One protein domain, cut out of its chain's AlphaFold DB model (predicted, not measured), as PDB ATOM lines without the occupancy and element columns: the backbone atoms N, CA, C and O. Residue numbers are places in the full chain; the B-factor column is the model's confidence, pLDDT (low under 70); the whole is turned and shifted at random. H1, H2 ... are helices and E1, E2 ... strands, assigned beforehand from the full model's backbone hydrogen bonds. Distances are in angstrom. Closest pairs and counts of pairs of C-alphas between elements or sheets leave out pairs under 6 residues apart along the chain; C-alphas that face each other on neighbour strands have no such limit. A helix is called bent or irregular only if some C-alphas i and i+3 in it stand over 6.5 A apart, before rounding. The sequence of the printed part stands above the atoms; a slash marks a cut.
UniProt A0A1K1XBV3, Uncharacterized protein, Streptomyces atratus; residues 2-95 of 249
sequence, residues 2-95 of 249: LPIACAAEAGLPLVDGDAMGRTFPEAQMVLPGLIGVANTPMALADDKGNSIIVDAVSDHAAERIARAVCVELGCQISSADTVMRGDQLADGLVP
ATOM      1  N   LEU A   2      42.103  29.860  68.913       88.81
ATOM      2  CA  LEU A   2      41.703  29.675  67.507       88.81
ATOM      3  C   LEU A   2      41.512  30.994  66.715       88.81
ATOM      4  O   LEU A   2      42.106  31.094  65.647       88.81
ATOM      5  N   PRO A   3      40.829  32.042  67.232       90.19
ATOM      6  CA  PRO A   3      40.671  33.298  66.486       90.19
ATOM      7  C   PRO A   3      41.994  34.015  66.174       90.19
ATOM      8  O   PRO A   3      42.133  34.602  65.106       90.19
ATOM      9  N   ILE A   4      42.985  33.928  67.072       94.19
ATOM     10  CA  ILE A   4      44.322  34.518  66.876       94.19
ATOM     11  C   ILE A   4      45.047  33.808  65.728       94.19
ATOM     12  O   ILE A   4      45.622  34.465  64.864       94.19
ATOM     13  N   ALA A   5      44.994  32.472  65.705       93.88
ATOM     14  CA  ALA A   5      45.593  31.680  64.635       93.88
ATOM     15  C   ALA A   5      44.910  31.963  63.287       93.88
ATOM     16  O   ALA A   5      45.597  32.245  62.312       93.88
ATOM     17  N   CYS A   6      43.573  31.981  63.245       92.75
ATOM     18  CA  CYS A   6      42.823  32.294  62.027       92.75
ATOM     19  C   CYS A   6      43.138  33.696  61.488       92.75
ATOM     20  O   CYS A   6      43.319  33.853  60.284       92.75
ATOM     21  N   ALA A   7      43.234  34.708  62.357       95.31
ATOM     22  CA  ALA A   7      43.596  36.067  61.952       95.31
ATOM     23  C   ALA A   7      45.014  36.125  61.358       95.31
ATOM     24  O   ALA A   7      45.213  36.724  60.302       95.31
ATOM     25  N   ALA A   8      45.980  35.451  61.994       96.44
ATOM     26  CA  ALA A   8      47.356  35.381  61.510       96.44
ATOM     27  C   ALA A   8      47.463  34.669  60.148       96.44
ATOM     28  O   ALA A   8      48.085  35.207  59.234       96.44
ATOM     29  N   GLU A   9      46.818  33.511  59.995       95.38
ATOM     30  CA  GLU A   9      46.781  32.743  58.740       95.38
ATOM     31  C   GLU A   9      46.087  33.519  57.609       95.38
ATOM     32  O   GLU A   9      46.548  33.519  56.469       95.38
ATOM     33  N   ALA A  10      45.002  34.234  57.917       94.94
ATOM     34  CA  ALA A  10      44.270  35.037  56.940       94.94
ATOM     35  C   ALA A  10      44.939  36.389  56.621       94.94
ATOM     36  O   ALA A  10      44.484  37.094  55.719       94.94
ATOM     37  N   GLY A  11      45.983  36.784  57.358       97.31
ATOM     38  CA  GLY A  11      46.590  38.113  57.245       97.31
ATOM     39  C   GLY A  11      45.637  39.250  57.638       97.31
ATOM     40  O   GLY A  11      45.733  40.352  57.096       97.31
ATOM     41  N   LEU A  12      44.698  38.980  58.549       96.44
ATOM     42  CA  LEU A  12      43.683  39.926  59.007       96.44
ATOM     43  C   LEU A  12      44.012  40.467  60.405       96.44
ATOM     44  O   LEU A  12      44.625  39.770  61.216       96.44
ATOM     45  N   PRO A  13      43.594  41.705  60.724       95.38
ATOM     46  CA  PRO A  13      43.716  42.218  62.078       95.38
ATOM     47  C   PRO A  13      42.815  41.429  63.031       95.38
ATOM     48  O   PRO A  13      41.689  41.063  62.693       95.38
ATOM     49  N   LEU A  14      43.303  41.224  64.252       95.62
ATOM     50  CA  LEU A  14      42.504  40.695  65.346       95.62
ATOM     51  C   LEU A  14      41.923  41.856  66.156       95.62
ATOM     52  O   LEU A  14      42.662  42.728  66.614       95.62
ATOM     53  N   VAL A  15      40.605  41.859  66.338       95.50
ATOM     54  CA  VAL A  15      39.926  42.820  67.214       95.50
ATOM     55  C   VAL A  15      40.100  42.376  68.663       95.50
ATOM     56  O   VAL A  15      39.830  41.224  68.995       95.50
ATOM     57  N   ASP A  16      40.538  43.286  69.531       96.94
ATOM     58  CA  ASP A  16      40.588  43.047  70.973       96.94
ATOM     59  C   ASP A  16      39.206  43.271  71.596       96.94
ATOM     60  O   ASP A  16      38.857  44.367  72.046       96.94
ATOM     61  N   GLY A  17      38.401  42.217  71.559       96.25
ATOM     62  CA  GLY A  17      37.079  42.157  72.154       96.25
ATOM     63  C   GLY A  17      36.394  40.834  71.841       96.25
ATOM     64  O   GLY A  17      36.790  40.111  70.925       96.25
ATOM     65  N   ASP A  18      35.347  40.526  72.592       96.75
ATOM     66  CA  ASP A  18      34.522  39.346  72.360       96.75
ATOM     67  C   ASP A  18      33.039  39.661  72.568       96.75
ATOM     68  O   ASP A  18      32.666  40.687  73.138       96.75
ATOM     69  N   ALA A  19      32.180  38.802  72.031       96.62
ATOM     70  CA  ALA A  19      30.751  39.064  71.940       96.62
ATOM     71  C   ALA A  19      29.996  38.823  73.259       96.62
ATOM     72  O   ALA A  19      28.777  38.958  73.293       96.62
ATOM     73  N   MET A  20      30.684  38.446  74.337       96.88
ATOM     74  CA  MET A  20      30.077  38.045  75.602       96.88
ATOM     75  C   MET A  20      30.677  38.763  76.823       96.88
ATOM     76  O   MET A  20      29.949  39.062  77.766       96.88
ATOM     77  N   GLY A  21      31.986  39.024  76.848       95.00
ATOM     78  CA  GLY A  21      32.758  39.443  78.027       95.00
ATOM     79  C   GLY A  21      32.951  38.336  79.072       95.00
ATOM     80  O   GLY A  21      33.585  38.550  80.104       95.00
ATOM     81  N   ARG A  22      32.384  37.155  78.816       94.56
ATOM     82  CA  ARG A  22      32.455  35.912  79.595       94.56
ATOM     83  C   ARG A  22      32.098  34.741  78.674       94.56
ATOM     84  O   ARG A  22      32.015  34.925  77.472       94.56
ATOM     85  N   THR A  23      31.845  33.549  79.202       93.00
ATOM     86  CA  THR A  23      31.326  32.429  78.397       93.00
ATOM     87  C   THR A  23      29.877  32.106  78.746       93.00
ATOM     88  O   THR A  23      29.488  32.165  79.918       93.00
ATOM     89  N   PHE A  24      29.091  31.760  77.727       96.12
ATOM     90  CA  PHE A  24      27.724  31.258  77.843       96.12
ATOM     91  C   PHE A  24      27.540  29.977  77.015       96.12
ATOM     92  O   PHE A  24      28.291  29.770  76.058       96.12
ATOM     93  N   PRO A  25      26.535  29.134  77.327       92.44
ATOM     94  CA  PRO A  25      26.479  27.797  76.738       92.44
ATOM     95  C   PRO A  25      26.056  27.748  75.262       92.44
ATOM     96  O   PRO A  25      26.407  26.788  74.573       92.44
ATOM     97  N   GLU A  26      25.254  28.709  74.790       94.19
ATOM     98  CA  GLU A  26      24.528  28.628  73.509       94.19
ATOM     99  C   GLU A  26      24.929  29.756  72.547       94.19
ATOM    100  O   GLU A  26      25.145  30.887  72.983       94.19
ATOM    101  N   ALA A  27      24.992  29.480  71.236       93.44
ATOM    102  CA  ALA A  27      25.531  30.421  70.244       93.44
ATOM    103  C   ALA A  27      24.794  31.768  70.169       93.44
ATOM    104  O   ALA A  27      25.407  32.786  69.866       93.44
ATOM    105  N   GLN A  28      23.490  31.808  70.452       94.50
ATOM    106  CA  GLN A  28      22.713  33.053  70.446       94.50
ATOM    107  C   GLN A  28      22.977  33.957  71.661       94.50
ATOM    108  O   GLN A  28      22.496  35.087  71.700       94.50
ATOM    109  N   MET A  29      23.696  33.474  72.680       96.88
ATOM    110  CA  MET A  29      24.000  34.235  73.896       96.88
ATOM    111  C   MET A  29      25.200  35.154  73.665       96.88
ATOM    112  O   MET A  29      26.202  35.095  74.371       96.88
ATOM    113  N   VAL A  30      25.078  36.016  72.657       97.25
ATOM    114  CA  VAL A  30      26.082  36.999  72.253       97.25
ATOM    115  C   VAL A  30      25.437  38.384  72.134       97.25
ATOM    116  O   VAL A  30      24.305  38.527  71.671       97.25
ATOM    117  N   LEU A  31      26.157  39.426  72.546       97.75
ATOM    118  CA  LEU A  31      25.715  40.822  72.500       97.75
ATOM    119  C   LEU A  31      25.246  41.299  71.116       97.75
ATOM    120  O   LEU A  31      24.274  42.056  71.079       97.75
ATOM    121  N   PRO A  32      25.830  40.866  69.977       97.38
ATOM    122  CA  PRO A  32      25.343  41.251  68.656       97.38
ATOM    123  C   PRO A  32      23.866  40.889  68.426       97.38
ATOM    124  O   PRO A  32      23.153  41.632  67.747       97.38
ATOM    125  N   GLY A  33      23.360  39.823  69.059       96.00
ATOM    126  CA  GLY A  33      21.941  39.463  69.001       96.00
ATOM    127  C   GLY A  33      21.022  40.551  69.573       96.00
ATOM    128  O   GLY A  33      19.929  40.779  69.057       96.00
ATOM    129  N   LEU A  34      21.487  41.309  70.577       96.00
ATOM    130  CA  LEU A  34      20.730  42.418  71.179       96.00
ATOM    131  C   LEU A  34      20.572  43.622  70.239       96.00
ATOM    132  O   LEU A  34      19.657  44.424  70.425       96.00
ATOM    133  N   ILE A  35      21.431  43.737  69.222       95.81
ATOM    134  CA  ILE A  35      21.363  44.772  68.178       95.81
ATOM    135  C   ILE A  35      20.859  44.219  66.835       95.81
ATOM    136  O   ILE A  35      20.981  44.877  65.801       95.81
ATOM    137  N   GLY A  36      20.275  43.015  66.842       95.06
ATOM    138  CA  GLY A  36      19.651  42.398  65.671       95.06
ATOM    139  C   GLY A  36      20.629  41.777  64.670       95.06
ATOM    140  O   GLY A  36      20.247  41.554  63.521       95.06
ATOM    141  N   VAL A  37      21.876  41.508  65.067       97.00
ATOM    142  CA  VAL A  37      22.798  40.688  64.268       97.00
ATOM    143  C   VAL A  37      22.471  39.222  64.519       97.00
ATOM    144  O   VAL A  37      22.605  38.745  65.642       97.00
ATOM    145  N   ALA A  38      22.041  38.523  63.472       95.25
ATOM    146  CA  ALA A  38      21.789  37.088  63.525       95.25
ATOM    147  C   ALA A  38      23.105  36.299  63.578       95.25
ATOM    148  O   ALA A  38      24.127  36.737  63.042       95.25
ATOM    149  N   ASN A  39      23.065  35.099  64.160       93.94
ATOM    150  CA  ASN A  39      24.200  34.178  64.108       93.94
ATOM    151  C   ASN A  39      24.353  33.517  62.723       93.94
ATOM    152  O   ASN A  39      25.399  32.938  62.429       93.94
ATOM    153  N   THR A  40      23.340  33.627  61.860       94.38
ATOM    154  CA  THR A  40      23.341  33.088  60.499       94.38
ATOM    155  C   THR A  40      23.718  34.131  59.434       94.38
ATOM    156  O   THR A  40      23.446  35.322  59.603       94.38
ATOM    157  N   PRO A  41      24.310  33.703  58.299       95.56
ATOM    158  CA  PRO A  41      24.755  32.339  58.002       95.56
ATOM    159  C   PRO A  41      25.954  31.925  58.869       95.56
ATOM    160  O   PRO A  41      26.890  32.696  59.057       95.56
ATOM    161  N   MET A  42      25.921  30.692  59.371       96.88
ATOM    162  CA  MET A  42      26.980  30.106  60.196       96.88
ATOM    163  C   MET A  42      27.769  29.097  59.366       96.88
ATOM    164  O   MET A  42      27.217  28.106  58.893       96.88
ATOM    165  N   ALA A  43      29.062  29.340  59.181       96.94
ATOM    166  CA  ALA A  43      29.969  28.392  58.556       96.94
ATOM    167  C   ALA A  43      30.539  27.444  59.612       96.94
ATOM    168  O   ALA A  43      31.074  27.888  60.623       96.94
ATOM    169  N   LEU A  44      30.443  26.142  59.365       96.88
ATOM    170  CA  LEU A  44      30.950  25.076  60.220       96.88
ATOM    171  C   LEU A  44      31.992  24.269  59.453       96.88
ATOM    172  O   LEU A  44      31.770  23.952  58.283       96.88
ATOM    173  N   ALA A  45      33.093  23.903  60.105       95.94
ATOM    174  CA  ALA A  45      34.118  23.046  59.517       95.94
ATOM    175  C   ALA A  45      34.697  22.049  60.529       95.94
ATOM    176  O   ALA A  45      34.841  22.378  61.709       95.94
ATOM    177  N   ASP A  46      35.047  20.847  60.068       95.50
ATOM    178  CA  ASP A  46      35.781  19.850  60.857       95.50
ATOM    179  C   ASP A  46      37.257  19.740  60.431       95.50
ATOM    180  O   ASP A  46      37.729  20.402  59.506       95.50
ATOM    181  N   ASP A  47      37.999  18.879  61.122       92.06
ATOM    182  CA  ASP A  47      39.413  18.597  60.865       92.06
ATOM    183  C   ASP A  47      39.665  17.723  59.620       92.06
ATOM    184  O   ASP A  47      40.813  17.536  59.214       92.06
ATOM    185  N   LYS A  48      38.605  17.193  58.997       93.50
ATOM    186  CA  LYS A  48      38.661  16.312  57.819       93.50
ATOM    187  C   LYS A  48      38.430  17.080  56.517       93.50
ATOM    188  O   LYS A  48      38.518  16.490  55.441       93.50
ATOM    189  N   GLY A  49      38.159  18.384  56.609       92.06
ATOM    190  CA  GLY A  49      37.900  19.264  55.472       92.06
ATOM    191  C   GLY A  49      36.432  19.323  55.050       92.06
ATOM    192  O   GLY A  49      36.138  19.867  53.985       92.06
ATOM    193  N   ASN A  50      35.504  18.789  55.853       95.19
ATOM    194  CA  ASN A  50      34.078  18.999  55.626       95.19
ATOM    195  C   ASN A  50      33.713  20.435  56.003       95.19
ATOM    196  O   ASN A  50      34.132  20.929  57.049       95.19
ATOM    197  N   SER A  51      32.895  21.089  55.179       96.31
ATOM    198  CA  SER A  51      32.375  22.430  55.455       96.31
ATOM    199  C   SER A  51      30.875  22.499  55.191       96.31
ATOM    200  O   SER A  51      30.410  22.015  54.158       96.31
ATOM    201  N   ILE A  52      30.127  23.130  56.091       96.94
ATOM    202  CA  ILE A  52      28.670  23.282  56.013       96.94
ATOM    203  C   ILE A  52      28.321  24.745  56.280       96.94
ATOM    204  O   ILE A  52      28.862  25.349  57.200       96.94
ATOM    205  N   ILE A  53      27.399  25.308  55.500       97.62
ATOM    206  CA  ILE A  53      26.792  26.610  55.793       97.62
ATOM    207  C   ILE A  53      25.387  26.370  56.335       97.62
ATOM    208  O   ILE A  53      24.566  25.725  55.683       97.62
ATOM    209  N   VAL A  54      25.118  26.891  57.525       97.31
ATOM    210  CA  VAL A  54      23.812  26.855  58.173       97.31
ATOM    211  C   VAL A  54      23.143  28.209  57.981       97.31
ATOM    212  O   VAL A  54      23.527  29.201  58.597       97.31
ATOM    213  N   ASP A  55      22.126  28.230  57.125       96.62
ATOM    214  CA  ASP A  55      21.163  29.322  57.024       96.62
ATOM    215  C   ASP A  55      19.848  28.853  57.660       96.62
ATOM    216  O   ASP A  55      19.264  27.847  57.249       96.62
ATOM    217  N   ALA A  56      19.435  29.518  58.734       95.75
ATOM    218  CA  ALA A  56      18.349  29.071  59.591       95.75
ATOM    219  C   ALA A  56      17.391  30.217  59.908       95.75
ATOM    220  O   ALA A  56      17.766  31.382  59.978       95.75
ATOM    221  N   VAL A  57      16.138  29.850  60.171       95.50
ATOM    222  CA  VAL A  57      15.039  30.790  60.443       95.50
ATOM    223  C   VAL A  57      15.176  31.551  61.769       95.50
ATOM    224  O   VAL A  57      14.427  32.495  62.004       95.50
ATOM    225  N   SER A  58      16.069  31.111  62.659       95.56
ATOM    226  CA  SER A  58      16.385  31.776  63.925       95.56
ATOM    227  C   SER A  58      17.702  31.269  64.506       95.56
ATOM    228  O   SER A  58      18.114  30.140  64.219       95.56
ATOM    229  N   ASP A  59      18.296  32.048  65.408       95.50
ATOM    230  CA  ASP A  59      19.562  31.693  66.054       95.50
ATOM    231  C   ASP A  59      19.468  30.389  66.862       95.50
ATOM    232  O   ASP A  59      20.361  29.544  66.803       95.50
ATOM    233  N   HIS A  60      18.333  30.154  67.532       95.00
ATOM    234  CA  HIS A  60      18.062  28.883  68.212       95.00
ATOM    235  C   HIS A  60      17.954  27.700  67.240       95.00
ATOM    236  O   HIS A  60      18.266  26.567  67.605       95.00
ATOM    237  N   ALA A  61      17.433  27.916  66.027       96.25
ATOM    238  CA  ALA A  61      17.393  26.866  65.015       96.25
ATOM    239  C   ALA A  61      18.799  26.573  64.483       96.25
ATOM    240  O   ALA A  61      19.147  25.398  64.362       96.25
ATOM    241  N   ALA A  62      19.604  27.613  64.248       96.31
ATOM    242  CA  ALA A  62      21.002  27.476  63.854       96.31
ATOM    243  C   ALA A  62      21.803  26.679  64.893       96.31
ATOM    244  O   ALA A  62      22.418  25.683  64.532       96.31
ATOM    245  N   GLU A  63      21.696  27.025  66.180       94.94
ATOM    246  CA  GLU A  63      22.341  26.317  67.297       94.94
ATOM    247  C   GLU A  63      21.981  24.821  67.321       94.94
ATOM    248  O   GLU A  63      22.849  23.951  67.419       94.94
ATOM    249  N   ARG A  64      20.688  24.483  67.181       94.62
ATOM    250  CA  ARG A  64      20.253  23.074  67.151       94.62
ATOM    251  C   ARG A  64      20.817  22.318  65.949       94.62
ATOM    252  O   ARG A  64      21.214  21.163  66.103       94.62
ATOM    253  N   ILE A  65      20.834  22.943  64.771       95.75
ATOM    254  CA  ILE A  65      21.393  22.342  63.551       95.75
ATOM    255  C   ILE A  65      22.904  22.156  63.713       95.75
ATOM    256  O   ILE A  65      23.406  21.060  63.477       95.75
ATOM    257  N   ALA A  66      23.615  23.183  64.180       95.38
ATOM    258  CA  ALA A  66      25.055  23.152  64.399       95.38
ATOM    259  C   ALA A  66      25.463  22.059  65.391       95.38
ATOM    260  O   ALA A  66      26.422  21.331  65.138       95.38
ATOM    261  N   ARG A  67      24.698  21.854  66.473       93.12
ATOM    262  CA  ARG A  67      24.933  20.743  67.410       93.12
ATOM    263  C   ARG A  67      24.734  19.373  66.774       93.12
ATOM    264  O   ARG A  67      25.549  18.487  67.014       93.12
ATOM    265  N   ALA A  68      23.690  19.189  65.966       94.06
ATOM    266  CA  ALA A  68      23.472  17.926  65.259       94.06
ATOM    267  C   ALA A  68      24.618  17.635  64.275       94.06
ATOM    268  O   ALA A  68      25.161  16.535  64.267       94.06
ATOM    269  N   VAL A  69      25.042  18.652  63.520       94.62
ATOM    270  CA  VAL A  69      26.209  18.581  62.631       94.62
ATOM    271  C   VAL A  69      27.483  18.248  63.411       94.62
ATOM    272  O   VAL A  69      28.237  17.374  62.995       94.62
ATOM    273  N   CYS A  70      27.711  18.887  64.560       94.19
ATOM    274  CA  CYS A  70      28.879  18.639  65.405       94.19
ATOM    275  C   CYS A  70      28.992  17.165  65.811       94.19
ATOM    276  O   CYS A  70      30.071  16.586  65.718       94.19
ATOM    277  N   VAL A  71      27.878  16.542  66.213       92.75
ATOM    278  CA  VAL A  71      27.845  15.117  66.578       92.75
ATOM    279  C   VAL A  71      28.247  14.238  65.391       92.75
ATOM    280  O   VAL A  71      29.123  13.388  65.543       92.75
ATOM    281  N   GLU A  72      27.674  14.477  64.211       94.19
ATOM    282  CA  GLU A  72      27.980  13.698  63.001       94.19
ATOM    283  C   GLU A  72      29.435  13.865  62.533       94.19
ATOM    284  O   GLU A  72      30.040  12.919  62.032       94.19
ATOM    285  N   LEU A  73      30.034  15.042  62.737       93.94
ATOM    286  CA  LEU A  73      31.416  15.330  62.333       93.94
ATOM    287  C   LEU A  73      32.481  14.891  63.360       93.94
ATOM    288  O   LEU A  73      33.680  15.091  63.141       93.94
ATOM    289  N   GLY A  74      32.074  14.221  64.445       91.50
ATOM    290  CA  GLY A  74      32.983  13.656  65.448       91.50
ATOM    291  C   GLY A  74      33.086  14.461  66.744       91.50
ATOM    292  O   GLY A  74      34.120  14.419  67.405       91.50
ATOM    293  N   CYS A  75      32.020  15.173  67.114       90.75
ATOM    294  CA  CYS A  75      31.876  15.964  68.343       90.75
ATOM    295  C   CYS A  75      32.816  17.176  68.464       90.75
ATOM    296  O   CYS A  75      32.957  17.733  69.552       90.75
ATOM    297  N   GLN A  76      33.437  17.603  67.363       92.12
ATOM    298  CA  GLN A  76      34.273  18.797  67.322       92.12
ATOM    299  C   GLN A  76      34.164  19.476  65.957       92.12
ATOM    300  O   GLN A  76      34.439  18.869  64.925       92.12
ATOM    301  N   ILE A  77      33.798  20.756  65.971       94.69
ATOM    302  CA  ILE A  77      33.746  21.625  64.792       94.69
ATOM    303  C   ILE A  77      34.273  23.012  65.157       94.69
ATOM    304  O   ILE A  77      34.237  23.414  66.320       94.69
ATOM    305  N   SER A  78      34.750  23.744  64.159       94.69
ATOM    306  CA  SER A  78      34.986  25.186  64.243       94.69
ATOM    307  C   SER A  78      33.814  25.920  63.605       94.69
ATOM    308  O   SER A  78      33.316  25.471  62.571       94.69
ATOM    309  N   SER A  79      33.397  27.042  64.192       94.94
ATOM    310  CA  SER A  79      32.372  27.914  63.618       94.94
ATOM    311  C   SER A  79      32.937  29.287  63.252       94.94
ATOM    312  O   SER A  79      33.837  29.812  63.911       94.94
ATOM    313  N   ALA A  80      32.395  29.857  62.182       94.94
ATOM    314  CA  ALA A  80      32.420  31.281  61.899       94.94
ATOM    315  C   ALA A  80      30.969  31.721  61.689       94.94
ATOM    316  O   ALA A  80      30.313  31.310  60.733       94.94
ATOM    317  N   ASP A  81      30.464  32.515  62.616       95.50
ATOM    318  CA  ASP A  81      29.073  32.947  62.705       95.50
ATOM    319  C   ASP A  81      29.020  34.432  63.073       95.50
ATOM    320  O   ASP A  81      30.059  35.095  63.152       95.50
ATOM    321  N   THR A  82      27.809  34.964  63.257       95.50
ATOM    322  CA  THR A  82      27.592  36.305  63.827       95.50
ATOM    323  C   THR A  82      28.409  37.380  63.098       95.50
ATOM    324  O   THR A  82      29.141  38.176  63.691       95.50
ATOM    325  N   VAL A  83      28.338  37.368  61.763       94.69
ATOM    326  CA  VAL A  83      29.135  38.261  60.918       94.69
ATOM    327  C   VAL A  83      28.686  39.703  61.130       94.69
ATOM    328  O   VAL A  83      27.553  40.078  60.828       94.69
ATOM    329  N   MET A  84      29.608  40.530  61.612       95.50
ATOM    330  CA  MET A  84      29.368  41.941  61.893       95.50
ATOM    331  C   MET A  84      30.079  42.848  60.900       95.50
ATOM    332  O   MET A  84      31.189  42.577  60.439       95.50
ATOM    333  N   ARG A  85      29.455  43.990  60.625       95.12
ATOM    334  CA  ARG A  85      30.125  45.133  60.012       95.12
ATOM    335  C   ARG A  85      30.919  45.909  61.065       95.12
ATOM    336  O   ARG A  85      30.605  45.880  62.253       95.12
ATOM    337  N   GLY A  86      31.925  46.659  60.619       94.56
ATOM    338  CA  GLY A  86      32.790  47.439  61.511       94.56
ATOM    339  C   GLY A  86      32.048  48.481  62.359       94.56
ATOM    340  O   GLY A  86      32.425  48.707  63.504       94.56
ATOM    341  N   ASP A  87      30.969  49.070  61.833       95.75
ATOM    342  CA  ASP A  87      30.111  50.024  62.552       95.75
ATOM    343  C   ASP A  87      29.334  49.382  63.712       95.75
ATOM    344  O   ASP A  87      28.894  50.091  64.607       95.75
ATOM    345  N   GLN A  88      29.199  48.053  63.728       96.81
ATOM    346  CA  GLN A  88      28.457  47.313  64.752       96.81
ATOM    347  C   GLN A  88      29.336  46.871  65.929       96.81
ATOM    348  O   GLN A  88      28.807  46.432  66.946       96.81
ATOM    349  N   LEU A  89      30.666  46.978  65.827       96.06
ATOM    350  CA  LEU A  89      31.587  46.425  66.829       96.06
ATOM    351  C   LEU A  89      31.460  47.099  68.201       96.06
ATOM    352  O   LEU A  89      31.538  46.415  69.215       96.06
ATOM    353  N   ALA A  90      31.249  48.418  68.236       94.69
ATOM    354  CA  ALA A  90      31.138  49.161  69.493       94.69
ATOM    355  C   ALA A  90      29.941  48.688  70.336       94.69
ATOM    356  O   ALA A  90      30.058  48.526  71.550       94.69
ATOM    357  N   ASP A  91      28.817  48.402  69.677       95.44
ATOM    358  CA  ASP A  91      27.589  47.967  70.341       95.44
ATOM    359  C   ASP A  91      27.502  46.437  70.482       95.44
ATOM    360  O   ASP A  91      26.822  45.944  71.384       95.44
ATOM    361  N   GLY A  92      28.210  45.688  69.630       96.50
ATOM    362  CA  GLY A  92      28.180  44.225  69.567       96.50
ATOM    363  C   GLY A  92      29.286  43.502  70.339       96.50
ATOM    364  O   GLY A  92      29.171  42.300  70.548       96.50
ATOM    365  N   LEU A  93      30.349  44.183  70.778       97.69
ATOM    366  CA  LEU A  93      31.451  43.554  71.515       97.69
ATOM    367  C   LEU A  93      31.673  44.184  72.891       97.69
ATOM    368  O   LEU A  93      31.446  45.378  73.110       97.69
ATOM    369  N   VAL A  94      32.176  43.373  73.818       97.94
ATOM    370  CA  VAL A  94      32.879  43.835  75.014       97.94
ATOM    371  C   VAL A  94      34.332  44.101  74.609       97.94
ATOM    372  O   VAL A  94      34.984  43.192  74.090       97.94
ATOM    373  N   PRO A  95      34.853  45.328  74.774       97.44
ATOM    374  CA  PRO A  95      36.202  45.666  74.334       97.44
ATOM    375  C   PRO A  95      37.273  45.150  75.301       97.44
ATOM    376  O   PRO A  95      37.021  44.955  76.489       97.44
TER     377      PRO A  95
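What this domain is: This is residues 2 to 95 of the 249 residues of an uncharacterized protein of Streptomyces atratus (UniProt A0A1K1XBV3). A small antiparallel sheet is covered on one face by the longest helix, H3, which runs along its strands; away from this two-layer part, the short helices H2 and H4 pack on each other, and H1 sits off by itself at the other end of a long link. The printed part has 94 residues, in the order H1, H2, E1, E2, H3, E3, H4, and the sheet's order is E2, E1, E3. The class is mixed, helices and strands, with 45 residues in named elements, under half. The whole is compact, with a radius of gyration of the C-alphas of 13.5 A and spans of 36 by 31 by 22 A.

Where its parts are: H1, residues 2 to 10, begins at C-alpha 2 (41.703, 29.675, 67.507) and is 12.1 A long. H2 is residues 31 to 34, E1 42 to 45 and E2 51 to 54. H3, residues 59 to 72, is 20.1 A long. E3 is residues 78 to 80. H4, residues 86 to 92, ends at C-alpha 92 (28.180, 44.225, 69.567); it is irregular, with C-alphas 87 and 90 7.1 A apart.

How they stand to each other: E1 and E2 form a hairpin, with N 44 and O 52 2.8 A apart. E1 and E3 are antiparallel at 152 degrees, with N 43 and O 80 2.8 A apart. H3 is on the sheet at a height of 9.3 A, over E1; the closest C-alphas of H3 and E2 are those of Ala 62 and Val 54, 6.4 A. E2, H3 and E3 make a split strand-helix-strand unit, two strands running the same way with E1 between them, its crossover right-handed. H2 and H4 touch, the closest C-alphas being those of Pro 32 and Gly 92, 4.2 A. H1 is apart from H2, H3 and H4. Every O i to N i+4 pair is within hydrogen-bond range in H1 and H3; H4 has 1 of 3, with 3 of 4 O i to N i+3 pairs, and H2 is too short for an O i to N i+4 pair.

The domain as a whole: The C-alphas of Gly 74 and Asp 87 are the two farthest apart, 36.6 A. The link from H1 to H2 is long, and in it residues 17 to 18 pair antiparallel with 94 to 95. The printed part has no cut, and no printed residue is under 70 in pLDDT.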